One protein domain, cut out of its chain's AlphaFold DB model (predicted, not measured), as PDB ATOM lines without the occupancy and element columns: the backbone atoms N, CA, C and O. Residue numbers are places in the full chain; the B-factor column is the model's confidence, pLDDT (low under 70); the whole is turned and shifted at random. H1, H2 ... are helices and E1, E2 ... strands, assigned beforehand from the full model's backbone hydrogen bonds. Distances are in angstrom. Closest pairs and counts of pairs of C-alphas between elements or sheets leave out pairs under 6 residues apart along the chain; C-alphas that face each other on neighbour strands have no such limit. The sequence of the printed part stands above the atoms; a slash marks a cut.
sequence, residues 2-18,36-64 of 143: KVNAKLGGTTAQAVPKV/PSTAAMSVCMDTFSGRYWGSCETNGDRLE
ATOM      1  N   LYS A   2     132.726 138.407 168.391       85.19
ATOM      2  CA  LYS A   2     132.817 137.270 169.346       85.19
ATOM      3  C   LYS A   2     132.376 135.899 168.790       85.19
ATOM      4  O   LYS A   2     133.009 134.902 169.108       85.19
ATOM      5  N   VAL A   3     131.335 135.845 167.951       90.56
ATOM      6  CA  VAL A   3     130.881 134.594 167.300       90.56
ATOM      7  C   VAL A   3     131.943 134.046 166.339       90.56
ATOM      8  O   VAL A   3     132.295 132.880 166.442       90.56
ATOM      9  N   ASN A   4     132.523 134.905 165.489       85.94
ATOM     10  CA  ASN A   4     133.620 134.554 164.576       85.94
ATOM     11  C   ASN A   4     134.797 133.908 165.333       85.94
ATOM     12  O   ASN A   4     135.224 132.813 164.991       85.94
ATOM     13  N   ALA A   5     135.229 134.530 166.437       82.31
ATOM     14  CA  ALA A   5     136.311 134.003 167.271       82.31
ATOM     15  C   ALA A   5     135.988 132.626 167.886       82.31
ATOM     16  O   ALA A   5     136.845 131.747 167.895       82.31
ATOM     17  N   LYS A   6     134.748 132.403 168.356       85.12
ATOM     18  CA  LYS A   6     134.309 131.095 168.884       85.12
ATOM     19  C   LYS A   6     134.241 129.998 167.816       85.12
ATOM     20  O   LYS A   6     134.432 128.837 168.147       85.12
ATOM     21  N   LEU A   7     133.990 130.363 166.559       86.69
ATOM     22  CA  LEU A   7     134.003 129.452 165.408       86.69
ATOM     23  C   LEU A   7     135.410 129.287 164.792       86.69
ATOM     24  O   LEU A   7     135.545 128.725 163.711       86.69
ATOM     25  N   GLY A   8     136.462 129.777 165.460       80.12
ATOM     26  CA  GLY A   8     137.851 129.639 165.011       80.12
ATOM     27  C   GLY A   8     138.276 130.608 163.901       80.12
ATOM     28  O   GLY A   8     139.331 130.401 163.298       80.12
ATOM     29  N   GLY A   9     137.486 131.651 163.632       82.88
ATOM     30  CA  GLY A   9     137.779 132.691 162.648       82.88
ATOM     31  C   GLY A   9     138.476 133.921 163.241       82.88
ATOM     32  O   GLY A   9     138.105 134.438 164.300       82.88
ATOM     33  N   THR A  10     139.470 134.437 162.519       81.38
ATOM     34  CA  THR A  10     140.196 135.669 162.867       81.38
ATOM     35  C   THR A  10     139.417 136.892 162.377       81.38
ATOM     36  O   THR A  10     138.868 136.884 161.280       81.38
ATOM     37  N   THR A  11     139.328 137.949 163.193       84.50
ATOM     38  CA  THR A  11     138.579 139.178 162.834       84.50
ATOM     39  C   THR A  11     139.479 140.278 162.257       84.50
ATOM     40  O   THR A  11     139.038 141.033 161.401       84.50
ATOM     41  N   ALA A  12     140.727 140.368 162.716       77.38
ATOM     42  CA  ALA A  12     141.748 141.275 162.200       77.38
ATOM     43  C   ALA A  12     143.135 140.673 162.468       77.38
ATOM     44  O   ALA A  12     143.297 139.901 163.414       77.38
ATOM     45  N   GLN A  13     144.122 141.034 161.650       78.56
ATOM     46  CA  GLN A  13     145.507 140.577 161.757       78.56
ATOM     47  C   GLN A  13     146.437 141.791 161.689       78.56
ATOM     48  O   GLN A  13     146.259 142.663 160.839       78.56
ATOM     49  N   ALA A  14     147.438 141.847 162.568       74.56
ATOM     50  CA  ALA A  14     148.510 142.829 162.451       74.56
ATOM     51  C   ALA A  14     149.428 142.439 161.283       74.56
ATOM     52  O   ALA A  14     149.895 141.302 161.223       74.56
ATOM     53  N   VAL A  15     149.699 143.370 160.365       75.88
ATOM     54  CA  VAL A  15     150.662 143.147 159.276       75.88
ATOM     55  C   VAL A  15     152.078 143.246 159.859       75.88
ATOM     56  O   VAL A  15     152.459 144.330 160.315       75.88
ATOM     57  N   PRO A  16     152.866 142.156 159.889       62.66
ATOM     58  CA  PRO A  16     154.201 142.193 160.467       62.66
ATOM     59  C   PRO A  16     155.145 143.002 159.572       62.66
ATOM     60  O   PRO A  16     155.257 142.749 158.376       62.66
ATOM     61  N   LYS A  17     155.871 143.959 160.165       68.31
ATOM     62  CA  LYS A  17     156.990 144.663 159.505       68.31
ATOM     63  C   LYS A  17     158.334 143.928 159.645       68.31
ATOM     64  O   LYS A  17     159.338 144.397 159.128       68.31
ATOM     65  N   VAL A  18     158.355 142.808 160.372       60.50
ATOM     66  CA  VAL A  18     159.544 141.999 160.682       60.50
ATOM     67  C   VAL A  18     159.161 140.524 160.656       60.50
ATOM     68  O   VAL A  18     158.118 140.149 161.189       60.50
ATOM     69  N   PRO A  36     138.646 130.445 195.248       57.53
ATOM     70  CA  PRO A  36     140.042 130.050 195.134       57.53
ATOM     71  C   PRO A  36     140.730 130.878 194.042       57.53
ATOM     72  O   PRO A  36     140.111 131.240 193.033       57.53
ATOM     73  N   SER A  37     142.024 131.145 194.217       62.16
ATOM     74  CA  SER A  37     142.862 131.708 193.159       62.16
ATOM     75  C   SER A  37     142.729 130.856 191.897       62.16
ATOM     76  O   SER A  37     142.568 129.636 191.964       62.16
ATOM     77  N   THR A  38     142.800 131.481 190.725       65.31
ATOM     78  CA  THR A  38     142.709 130.778 189.439       65.31
ATOM     79  C   THR A  38     143.875 131.157 188.543       65.31
ATOM     80  O   THR A  38     144.116 132.332 188.268       65.31
ATOM     81  N   ALA A  39     144.597 130.143 188.075       65.62
ATOM     82  CA  ALA A  39     145.700 130.288 187.143       65.62
ATOM     83  C   ALA A  39     145.193 130.001 185.727       65.62
ATOM     84  O   ALA A  39     144.693 128.912 185.452       65.62
ATOM     85  N   ALA A  40     145.329 130.962 184.812       65.19
ATOM     86  CA  ALA A  40     144.945 130.794 183.410       65.19
ATOM     87  C   ALA A  40     146.172 130.860 182.491       65.19
ATOM     88  O   ALA A  40     146.928 131.833 182.525       65.19
ATOM     89  N   MET A  41     146.365 129.840 181.658       72.50
ATOM     90  CA  MET A  41     147.293 129.848 180.525       72.50
ATOM     91  C   MET A  41     146.570 130.270 179.253       72.50
ATOM     92  O   MET A  41     145.432 129.872 179.026       72.50
ATOM     93  N   SER A  42     147.262 131.008 178.388       73.62
ATOM     94  CA  SER A  42     146.861 131.160 176.993       73.62
ATOM     95  C   SER A  42     148.085 131.119 176.079       73.62
ATOM     96  O   SER A  42     149.184 131.542 176.446       73.62
ATOM     97  N   VAL A  43     147.913 130.496 174.917       74.25
ATOM     98  CA  VAL A  43     148.970 130.115 173.980       74.25
ATOM     99  C   VAL A  43     148.464 130.368 172.568       74.25
ATOM    100  O   VAL A  43     147.364 129.950 172.211       74.25
ATOM    101  N   CYS A  44     149.265 131.048 171.745       75.00
ATOM    102  CA  CYS A  44     148.901 131.240 170.348       75.00
ATOM    103  C   CYS A  44     149.029 129.936 169.558       75.00
ATOM    104  O   CYS A  44     150.061 129.256 169.635       75.00
ATOM    105  N   MET A  45     147.984 129.647 168.782       77.12
ATOM    106  CA  MET A  45     147.910 128.530 167.842       77.12
ATOM    107  C   MET A  45     148.579 128.855 166.494       77.12
ATOM    108  O   MET A  45     149.062 127.950 165.822       77.12
ATOM    109  N   ASP A  46     148.630 130.134 166.111       75.31
ATOM    110  CA  ASP A  46     149.039 130.580 164.776       75.31
ATOM    111  C   ASP A  46     150.341 131.394 164.790       75.31
ATOM    112  O   ASP A  46     150.660 132.090 165.751       75.31
ATOM    113  N   THR A  47     151.046 131.426 163.660       68.69
ATOM    114  CA  THR A  47     152.217 132.300 163.460       68.69
ATOM    115  C   THR A  47     151.869 133.794 163.497       68.69
ATOM    116  O   THR A  47     152.697 134.613 163.878       68.69
ATOM    117  N   PHE A  48     150.634 134.166 163.146       70.88
ATOM    118  CA  PHE A  48     150.188 135.560 163.031       70.88
ATOM    119  C   PHE A  48     149.410 136.094 164.245       70.88
ATOM    120  O   PHE A  48     148.817 137.171 164.170       70.88
ATOM    121  N   SER A  49     149.412 135.381 165.378       69.94
ATOM    122  CA  SER A  49     148.850 135.889 166.643       69.94
ATOM    123  C   SER A  49     147.330 136.163 166.638       69.94
ATOM    124  O   SER A  49     146.849 136.962 167.442       69.94
ATOM    125  N   GLY A  50     146.563 135.509 165.750       72.81
ATOM    126  CA  GLY A  50     145.110 135.712 165.606       72.81
ATOM    127  C   GLY A  50     144.214 134.771 166.422       72.81
ATOM    128  O   GLY A  50     143.109 135.171 166.798       72.81
ATOM    129  N   ARG A  51     144.670 133.547 166.727       79.12
ATOM    130  CA  ARG A  51     143.918 132.556 167.520       79.12
ATOM    131  C   ARG A  51     144.712 132.078 168.727       79.12
ATOM    132  O   ARG A  51     145.925 131.880 168.665       79.12
ATOM    133  N   TYR A  52     143.994 131.868 169.822       79.38
ATOM    134  CA  TYR A  52     144.550 131.504 171.118       79.38
ATOM    135  C   TYR A  52     143.764 130.351 171.725       79.38
ATOM    136  O   TYR A  52     142.534 130.381 171.757       79.38
ATOM    137  N   TRP A  53     144.487 129.358 172.226       78.00
ATOM    138  CA  TRP A  53     143.951 128.362 173.145       78.00
ATOM    139  C   TRP A  53     144.270 128.779 174.569       78.00
ATOM    140  O   TRP A  53     145.276 129.445 174.801       78.00
ATOM    141  N   GLY A  54     143.447 128.359 175.521       74.94
ATOM    142  CA  GLY A  54     143.721 128.569 176.932       74.94
ATOM    143  C   GLY A  54     143.194 127.433 177.790       74.94
ATOM    144  O   GLY A  54     142.260 126.735 177.402       74.94
ATOM    145  N   SER A  55     143.813 127.279 178.954       73.56
ATOM    146  CA  SER A  55     143.369 126.406 180.038       73.56
ATOM    147  C   SER A  55     143.324 127.231 181.320       73.56
ATOM    148  O   SER A  55     144.125 128.158 181.475       73.56
ATOM    149  N   CYS A  56     142.410 126.918 182.230       72.94
ATOM    150  CA  CYS A  56     142.359 127.526 183.552       72.94
ATOM    151  C   CYS A  56     142.172 126.462 184.631       72.94
ATOM    152  O   CYS A  56     141.380 125.535 184.478       72.94
ATOM    153  N   GLU A  57     142.903 126.622 185.727       70.94
ATOM    154  CA  GLU A  57     142.901 125.705 186.861       70.94
ATOM    155  C   GLU A  57     142.757 126.478 188.173       70.94
ATOM    156  O   GLU A  57     143.142 127.647 188.286       70.94
ATOM    157  N   THR A  58     142.195 125.816 189.182       72.75
ATOM    158  CA  THR A  58     142.195 126.318 190.557       72.75
ATOM    159  C   THR A  58     143.595 126.217 191.144       72.75
ATOM    160  O   THR A  58     144.252 125.184 191.036       72.75
ATOM    161  N   ASN A  59     144.020 127.293 191.795       67.25
ATOM    162  CA  ASN A  59     145.385 127.538 192.234       67.25
ATOM    163  C   ASN A  59     145.520 127.547 193.769       67.25
ATOM    164  O   ASN A  59     146.470 128.108 194.291       67.25
ATOM    165  N   GLY A  60     144.551 126.993 194.508       65.62
ATOM    166  CA  GLY A  60     144.466 127.129 195.970       65.62
ATOM    167  C   GLY A  60     144.009 128.523 196.424       65.62
ATOM    168  O   GLY A  60     143.580 129.335 195.610       65.62
ATOM    169  N   ASP A  61     144.081 128.815 197.722       62.56
ATOM    170  CA  ASP A  61     143.645 130.104 198.281       62.56
ATOM    171  C   ASP A  61     144.795 131.122 198.336       62.56
ATOM    172  O   ASP A  61     145.815 130.890 198.983       62.56
ATOM    173  N   ARG A  62     144.596 132.292 197.707       59.97
ATOM    174  CA  ARG A  62     145.517 133.452 197.721       59.97
ATOM    175  C   ARG A  62     146.936 133.172 197.199       59.97
ATOM    176  O   ARG A  62     147.877 133.878 197.557       59.97
ATOM    177  N   LEU A  63     147.095 132.179 196.326       57.00
ATOM    178  CA  LEU A  63     148.336 131.965 195.582       57.00
ATOM    179  C   LEU A  63     148.283 132.730 194.253       57.00
ATOM    180  O   LEU A  63     147.423 132.462 193.412       57.00
ATOM    181  N   GLU A  64     149.192 133.694 194.097       56.31
ATOM    182  CA  GLU A  64     149.404 134.477 192.864       56.31
ATOM    183  C   GLU A  64     150.311 133.743 191.862       56.31
ATOM    184  O   GLU A  64     150.094 133.799 190.656       56.31
TER     185      GLU A  64
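What this domain is: This is residues 2 to 18 and 36 to 64 of the 143 residues of the protein "Piwi domain-containing protein" of Neosartorya fischeri (strain ATCC 1020 / DSM 3700 / CBS 544.65 / FGSC A1164 / JCM 1740 / NRRL 181 / WB 181) (UniProt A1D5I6). A long, narrow hairpin of two strands, E1 and E2, runs along the longest axis, and a separate stretch, residues 2 to 18, passes across the hairpin's turn end with the one-turn helix H1 at its start. The hairpin has no second layer over its strands, and residues 59 to 64 fold back at its open end. The printed part has 46 residues, with one named helix and two named strands in the order H1, E1, E2; the sheet's order is E1 - E2, antiparallel. The class is mixed, helices and strands, though under half of the residues are in named elements. The whole is extended and flat, with a radius of gyration of the C-alphas of 14.8 A and spans of 42 by 29 by 13 A.

Where its parts are: Find C-alpha 2 at (132.817, 137.270, 169.346); from there H1 takes residues 2 to 6 and covers 6.4 A from first to last C-alpha. Read on through residues 7 to 18, a stretch of 12 residues with no named element, whose C-alphas lie 12 to 23 A from the mean of the C-alphas. After the cut, look for C-alpha 38 at (142.709, 130.778, 189.439), where E1, residues 38 to 44, begins its 20.1 A. E2, residues 52 to 58, runs 20.3 A and ends at C-alpha 58, at (142.195, 126.318, 190.557).

How they stand to each other: Look first at E1 and E2, antiparallel neighbours that form a hairpin, with 164 degrees between their N-to-C directions. The C-alphas of Ser 42 and Gly 54 face each other at 4.1 A, and those of Thr 38 and Thr 58 at 4.6 A. Among their backbone pairs within hydrogen-bond range you will find N 41 and O 55 at 2.8 A, and N 57 and O 39 at 2.9 A. In H1 the single O i to N i+4 pair is within hydrogen-bond range. H1 and E2 are apart, with no C-alpha of the one within 8 A of the other.

The domain as a whole: The two C-alphas farthest apart are those of Lys 17 and Asp 61, at 43.5 A. Residues 19 to 35 are not printed, and C-alphas 18 and 36 lie 41.4 A apart across this cut. The link from H1 to E1 crosses the cut, while the link from E1 to E2, 7 residues, is short. In the B-factor column the mean pLDDT of the printed part is 73.0; 16 residues are under 70: residues 16 to 18, 36 to 40, 47, 49 and 59 to 64.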